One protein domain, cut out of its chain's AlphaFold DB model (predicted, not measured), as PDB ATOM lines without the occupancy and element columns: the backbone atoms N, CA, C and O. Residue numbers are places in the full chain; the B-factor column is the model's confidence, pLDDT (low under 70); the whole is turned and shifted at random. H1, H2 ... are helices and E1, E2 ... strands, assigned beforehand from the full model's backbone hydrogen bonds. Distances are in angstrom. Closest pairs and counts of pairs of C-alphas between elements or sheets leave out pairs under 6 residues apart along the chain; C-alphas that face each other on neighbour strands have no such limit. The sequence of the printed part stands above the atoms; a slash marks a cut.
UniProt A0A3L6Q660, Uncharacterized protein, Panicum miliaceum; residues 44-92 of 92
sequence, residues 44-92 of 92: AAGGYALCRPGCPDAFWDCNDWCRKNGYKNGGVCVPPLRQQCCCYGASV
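Overview. This is residues 44 to 92 of the 92 residues of an uncharacterized protein of Panicum miliaceum (UniProt A0A3L6Q660). What does the model look like? It is a small, flat unit: a twisted sheet of three short antiparallel strands, with one short helix, H1, packed over one face and aslant to the strands. The 79 to 83 loop closes the E2 and E3 hairpin. What is it made of? The printed part has 49 residues, with the named elements E1, H1, E2 and E3 along it, and the sheet order is E1, E3, E2; the class is mixed, helices and strands, with 22 residues, under half, in named elements. How large is it? It is compact, with a radius of gyration of the C-alphas of 9.9 A and spans of 28 by 24 by 12 A.

Along the chain. Where does the first element lie? E1 is residues 48 to 53, from C-alpha 48 at (116.024, 109.876, 105.321), and is 13.8 A long. Where is the helix? H1 is residues 62 to 68, 10.0 A long, from C-alpha 62 at (123.475, 117.850, 98.288). Which strands follow? E2 is residues 75 to 78, 9.3 A long. E3 is residues 84 to 88, 12.7 A long, and ends with C-alpha 88 at (116.138, 114.169, 105.566).

Arrangement. How do the strands pair? Edge strand E1 and inner strand E3 are antiparallel at 161 degrees, with N 87 and O 50 at 2.7 A, within hydrogen-bond range. E3 and the other edge strand, E2, form an antiparallel hairpin at 138 degrees, with N 76 and O 86 at 2.8 A, within hydrogen-bond range. How does H1 stand to the sheet? H1 is on the sheet at a height of 8.1 A, over E3 and only just over E2, on which 3 of its C-alphas fall. It runs slantwise to the strands, at 40 degrees to E3 on the local plane. Where does the helix come closest? H1 and E2 touch, the closest C-alphas being those of Asn 63 and Gly 75, 4.5 A apart. H1 and E3 touch, the closest C-alphas being those of Cys 66 and Cys 87, 5.5 A apart; E1 and H1 are near each other, with 5 pairs of C-alphas within 10 A. What else shows in the backbone? In H1, every O i to N i+4 pair is within hydrogen-bond range. E1, H1 and E2 form a split strand-helix-strand unit, two strands that run the same way with E3 between them in the sheet, and its crossover is right-handed.

Size, cuts and confidence. How far does it reach? The two C-alphas farthest apart are those of Leu 81 and Val 92, at 29.2 A, and the sheet is only just strongly twisted, with C-alphas up to 4.0 A off its best plane. Is the chain whole here? The printed part has no cut; the E2 to E3 link is tight, and the other two links are short. Where is confidence low? The mean pLDDT of the printed part is 72.7, and residues 44 to 47, 56 to 59, 79 to 83 and 90 to 92 are under 70.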
ATOM      1  N   ALA A  44     117.935 103.719 106.725       43.50
ATOM      2  CA  ALA A  44     116.932 103.141 107.619       43.50
ATOM      3  C   ALA A  44     117.048 103.627 109.075       43.50
ATOM      4  O   ALA A  44     116.037 103.736 109.768       43.50
ATOM      5  N   ALA A  45     118.256 103.955 109.547       45.53
ATOM      6  CA  ALA A  45     118.473 104.459 110.908       45.53
ATOM      7  C   ALA A  45     118.323 105.990 111.045       45.53
ATOM      8  O   ALA A  45     118.071 106.488 112.142       45.53
ATOM      9  N   GLY A  46     118.499 106.750 109.960       55.75
ATOM     10  CA  GLY A  46     118.685 108.206 110.003       55.75
ATOM     11  C   GLY A  46     117.492 109.055 109.571       55.75
ATOM     12  O   GLY A  46     117.629 110.271 109.443       55.75
ATOM     13  N   GLY A  47     116.324 108.445 109.352       65.00
ATOM     14  CA  GLY A  47     115.114 109.184 108.994       65.00
ATOM     15  C   GLY A  47     115.266 109.931 107.673       65.00
ATOM     16  O   GLY A  47     114.863 111.084 107.588       65.00
ATOM     17  N   TYR A  48     115.882 109.314 106.663       71.25
ATOM     18  CA  TYR A  48     116.024 109.876 105.321       71.25
ATOM     19  C   TYR A  48     114.888 109.383 104.415       71.25
ATOM     20  O   TYR A  48     114.475 108.233 104.505       71.25
ATOM     21  N   ALA A  49     114.375 110.249 103.541       72.75
ATOM     22  CA  ALA A  49     113.231 109.935 102.674       72.75
ATOM     23  C   ALA A  49     113.611 109.722 101.200       72.75
ATOM     24  O   ALA A  49     112.856 109.109 100.448       72.75
ATOM     25  N   LEU A  50     114.779 110.213 100.781       76.75
ATOM     26  CA  LEU A  50     115.281 110.071  99.417       76.75
ATOM     27  C   LEU A  50     116.804 110.039  99.442       76.75
ATOM     28  O   LEU A  50     117.414 110.954  99.984       76.75
ATOM     29  N   CYS A  51     117.420 109.045  98.812       78.44
ATOM     30  CA  CYS A  51     118.867 109.002  98.625       78.44
ATOM     31  C   CYS A  51     119.212 108.885  97.145       78.44
ATOM     32  O   CYS A  51     118.536 108.189  96.388       78.44
ATOM     33  N   ARG A  52     120.276 109.575  96.738       72.75
ATOM     34  CA  ARG A  52     120.833 109.535  95.392       72.75
ATOM     35  C   ARG A  52     122.303 109.108  95.456       72.75
ATOM     36  O   ARG A  52     123.047 109.639  96.284       72.75
ATOM     37  N   PRO A  53     122.747 108.202  94.569       73.94
ATOM     38  CA  PRO A  53     124.163 107.913  94.399       73.94
ATOM     39  C   PRO A  53     124.906 109.128  93.824       73.94
ATOM     40  O   PRO A  53     124.384 109.878  92.996       73.94
ATOM     41  N   GLY A  54     126.147 109.297  94.259       71.25
ATOM     42  CA  GLY A  54     126.934 110.510  94.095       71.25
ATOM     43  C   GLY A  54     126.649 111.494  95.227       71.25
ATOM     44  O   GLY A  54     125.510 111.911  95.438       71.25
ATOM     45  N   CYS A  55     127.698 111.887  95.944       73.75
ATOM     46  CA  CYS A  55     127.643 113.047  96.821       73.75
ATOM     47  C   CYS A  55     128.352 114.234  96.153       73.75
ATOM     48  O   CYS A  55     129.030 114.044  95.146       73.75
ATOM     49  N   PRO A  56     128.105 115.462  96.624       67.88
ATOM     50  CA  PRO A  56     128.506 116.676  95.961       67.88
ATOM     51  C   PRO A  56     130.026 116.735  95.827       67.88
ATOM     52  O   PRO A  56     130.753 116.795  96.819       67.88
ATOM     53  N   ASP A  57     130.483 116.736  94.580       62.16
ATOM     54  CA  ASP A  57     131.762 117.308  94.176       62.16
ATOM     55  C   ASP A  57     131.627 118.839  94.098       62.16
ATOM     56  O   ASP A  57     130.532 119.379  94.240       62.16
ATOM     57  N   ALA A  58     132.710 119.564  93.808       61.44
ATOM     58  CA  ALA A  58     132.753 121.038  93.793       61.44
ATOM     59  C   ALA A  58     131.685 121.756  92.921       61.44
ATOM     60  O   ALA A  58     131.586 122.980  92.965       61.44
ATOM     61  N   PHE A  59     130.900 121.024  92.123       58.19
ATOM     62  CA  PHE A  59     129.947 121.541  91.140       58.19
ATOM     63  C   PHE A  59     128.473 121.534  91.571       58.19
ATOM     64  O   PHE A  59     127.676 122.245  90.962       58.19
ATOM     65  N   TRP A  60     128.069 120.753  92.574       72.31
ATOM     66  CA  TRP A  60     126.674 120.721  93.039       72.31
ATOM     67  C   TRP A  60     126.625 120.463  94.537       72.31
ATOM     68  O   TRP A  60     127.553 119.871  95.051       72.31
ATOM     69  N   ASP A  61     125.582 120.909  95.241       82.88
ATOM     70  CA  ASP A  61     125.450 120.740  96.693       82.88
ATOM     71  C   ASP A  61     124.257 119.829  97.034       82.88
ATOM     72  O   ASP A  61     123.149 120.001  96.519       82.88
ATOM     73  N   CYS A  62     124.488 118.836  97.899       83.31
ATOM     74  CA  CYS A  62     123.475 117.850  98.288       83.31
ATOM     75  C   CYS A  62     122.302 118.490  99.045       83.31
ATOM     76  O   CYS A  62     121.144 118.118  98.845       83.31
ATOM     77  N   ASN A  63     122.589 119.479  99.893       85.25
ATOM     78  CA  ASN A  63     121.579 120.161 100.688       85.25
ATOM     79  C   ASN A  63     120.677 121.023  99.791       85.25
ATOM     80  O   ASN A  63     119.451 120.926  99.877       85.25
ATOM     81  N   ASP A  64     121.263 121.780  98.861       87.25
ATOM     82  CA  ASP A  64     120.529 122.546  97.848       87.25
ATOM     83  C   ASP A  64     119.652 121.652  96.955       87.25
ATOM     84  O   ASP A  64     118.471 121.946  96.749       87.25
ATOM     85  N   TRP A  65     120.182 120.519  96.481       86.19
ATOM     86  CA  TRP A  65     119.409 119.567  95.680       86.19
ATOM     87  C   TRP A  65     118.198 119.020  96.445       86.19
ATOM     88  O   TRP A  65     117.083 119.026  95.919       86.19
ATOM     89  N   CYS A  66     118.379 118.604  97.698       85.94
ATOM     90  CA  CYS A  66     117.274 118.127  98.527       85.94
ATOM     91  C   CYS A  66     116.218 119.217  98.760       85.94
ATOM     92  O   CYS A  66     115.023 118.958  98.614       85.94
ATOM     93  N   ARG A  67     116.637 120.462  99.025       85.38
ATOM     94  CA  ARG A  67     115.712 121.598  99.176       85.38
ATOM     95  C   ARG A  67     114.907 121.869  97.908       85.38
ATOM     96  O   ARG A  67     113.701 122.090  98.001       85.38
ATOM     97  N   LYS A  68     115.533 121.786  96.728       85.94
ATOM     98  CA  LYS A  68     114.853 121.917  95.425       85.94
ATOM     99  C   LYS A  68     113.821 120.817  95.165       85.94
ATOM    100  O   LYS A  68     112.870 121.054  94.430       85.94
ATOM    101  N   ASN A  69     113.982 119.648  95.783       80.69
ATOM    102  CA  ASN A  69     113.053 118.519  95.675       80.69
ATOM    103  C   ASN A  69     111.992 118.484  96.794       80.69
ATOM    104  O   ASN A  69     111.298 117.483  96.939       80.69
ATOM    105  N   GLY A  70     111.851 119.556  97.585       82.25
ATOM    106  CA  GLY A  70     110.806 119.671  98.613       82.25
ATOM    107  C   GLY A  70     111.220 119.228 100.019       82.25
ATOM    108  O   GLY A  70     110.438 119.348 100.960       82.25
ATOM    109  N   TYR A  71     112.465 118.791 100.214       83.31
ATOM    110  CA  TYR A  71     112.981 118.423 101.532       83.31
ATOM    111  C   TYR A  71     113.520 119.666 102.244       83.31
ATOM    112  O   TYR A  71     114.677 120.048 102.071       83.31
ATOM    113  N   LYS A  72     112.685 120.318 103.067       81.25
ATOM    114  CA  LYS A  72     113.049 121.566 103.780       81.25
ATOM    115  C   LYS A  72     114.282 121.419 104.674       81.25
ATOM    116  O   LYS A  72     115.076 122.351 104.797       81.25
ATOM    117  N   ASN A  73     114.455 120.232 105.247       80.69
ATOM    118  CA  ASN A  73     115.602 119.891 106.085       80.69
ATOM    119  C   ASN A  73     116.880 119.624 105.268       80.69
ATOM    120  O   ASN A  73     117.950 119.463 105.848       80.69
ATOM    121  N   GLY A  74     116.793 119.629 103.935       84.19
ATOM    122  CA  GLY A  74     117.924 119.395 103.051       84.19
ATOM    123  C   GLY A  74     118.382 117.943 103.068       84.19
ATOM    124  O   GLY A  74     117.582 117.027 103.261       84.19
ATOM    125  N   GLY A  75     119.680 117.746 102.857       85.56
ATOM    126  CA  GLY A  75     120.306 116.430 102.852       85.56
ATOM    127  C   GLY A  75     121.778 116.462 103.224       85.56
ATOM    128  O   GLY A  75     122.382 117.527 103.366       85.56
ATOM    129  N   VAL A  76     122.342 115.274 103.412       83.06
ATOM    130  CA  VAL A  76     123.718 115.055 103.858       83.06
ATOM    131  C   VAL A  76     124.355 113.894 103.108       83.06
ATOM    132  O   VAL A  76     123.681 112.983 102.632       83.06
ATOM    133  N   CYS A  77     125.683 113.915 103.045       81.19
ATOM    134  CA  CYS A  77     126.457 112.767 102.605       81.19
ATOM    135  C   CYS A  77     126.596 111.730 103.697       81.19
ATOM    136  O   CYS A  77     127.233 111.998 104.719       81.19
ATOM    137  N   VAL A  78     126.084 110.534 103.440       77.62
ATOM    138  CA  VAL A  78     126.194 109.423 104.383       77.62
ATOM    139  C   VAL A  78     127.468 108.586 104.127       77.62
ATOM    140  O   VAL A  78     127.945 108.508 102.987       77.62
ATOM    141  N   PRO A  79     128.087 108.003 105.176       64.81
ATOM    142  CA  PRO A  79     129.222 107.070 105.058       64.81
ATOM    143  C   PRO A  79     128.850 105.786 104.281       64.81
ATOM    144  O   PRO A  79     127.666 105.570 104.033       64.81
ATOM    145  N   PRO A  80     129.811 104.910 103.900       51.81
ATOM    146  CA  PRO A  80     131.231 104.870 104.293       51.81
ATOM    147  C   PRO A  80     132.180 105.748 103.465       51.81
ATOM    148  O   PRO A  80     133.309 105.976 103.882       51.81
ATOM    149  N   LEU A  81     131.750 106.277 102.320       55.00
ATOM    150  CA  LEU A  81     132.639 107.032 101.420       55.00
ATOM    151  C   LEU A  81     132.063 108.379 100.976       55.00
ATOM    152  O   LEU A  81     132.550 108.947 100.005       55.00
ATOM    153  N   ARG A  82     131.017 108.887 101.650       62.50
ATOM    154  CA  ARG A  82     130.253 110.053 101.171       62.50
ATOM    155  C   ARG A  82     129.924 109.895  99.687       62.50
ATOM    156  O   ARG A  82     130.136 110.804  98.900       62.50
ATOM    157  N   GLN A  83     129.471 108.704  99.304       69.25
ATOM    158  CA  GLN A  83     129.100 108.395  97.922       69.25
ATOM    159  C   GLN A  83     127.603 108.534  97.691       69.25
ATOM    160  O   GLN A  83     127.148 108.333  96.574       69.25
ATOM    161  N   GLN A  84     126.826 108.848  98.727       75.81
ATOM    162  CA  GLN A  84     125.378 108.934  98.630       75.81
ATOM    163  C   GLN A  84     124.905 110.212  99.308       75.81
ATOM    164  O   GLN A  84     125.224 110.460 100.473       75.81
ATOM    165  N   CYS A  85     124.171 111.023  98.556       82.88
ATOM    166  CA  CYS A  85     123.467 112.193  99.053       82.88
ATOM    167  C   CYS A  85     122.068 111.769  99.507       82.88
ATOM    168  O   CYS A  85     121.277 111.305  98.688       82.88
ATOM    169  N   CYS A  86     121.753 111.938 100.790       84.38
ATOM    170  CA  CYS A  86     120.481 111.539 101.386       84.38
ATOM    171  C   CYS A  86     119.727 112.736 101.968       84.38
ATOM    172  O   CYS A  86     120.257 113.462 102.806       84.38
ATOM    173  N   CYS A  87     118.477 112.923 101.550       86.31
ATOM    174  CA  CYS A  87     117.566 113.952 102.030       86.31
ATOM    175  C   CYS A  87     116.865 113.524 103.316       86.31
ATOM    176  O   CYS A  87     116.325 112.417 103.399       86.31
ATOM    177  N   TYR A  88     116.823 114.416 104.302       83.94
ATOM    178  CA  TYR A  88     116.138 114.169 105.566       83.94
ATOM    179  C   TYR A  88     114.621 114.069 105.368       83.94
ATOM    180  O   TYR A  88     113.997 114.878 104.680       83.94
ATOM    181  N   GLY A  89     114.027 113.080 106.021       70.94
ATOM    182  CA  GLY A  89     112.611 112.759 106.032       70.94
ATOM    183  C   GLY A  89     111.817 113.708 106.916       70.94
ATOM    184  O   GLY A  89     111.686 113.523 108.118       70.94
ATOM    185  N   ALA A  90     111.279 114.731 106.267       58.34
ATOM    186  CA  ALA A  90     110.042 115.419 106.615       58.34
ATOM    187  C   ALA A  90     109.598 116.130 105.331       58.34
ATOM    188  O   ALA A  90     109.763 117.342 105.179       58.34
ATOM    189  N   SER A  91     109.172 115.334 104.347       48.12
ATOM    190  CA  SER A  91     108.519 115.838 103.141       48.12
ATOM    191  C   SER A  91     107.249 116.565 103.582       48.12
ATOM    192  O   SER A  91     106.428 115.981 104.289       48.12
ATOM    193  N   VAL A  92     107.118 117.838 103.226       44.41
ATOM    194  CA  VAL A  92     105.940 118.680 103.501       44.41
ATOM    195  C   VAL A  92     105.252 119.070 102.213       44.41
ATOM    196  O   VAL A  92     105.976 119.290 101.217       44.41
TER     197      VAL A  92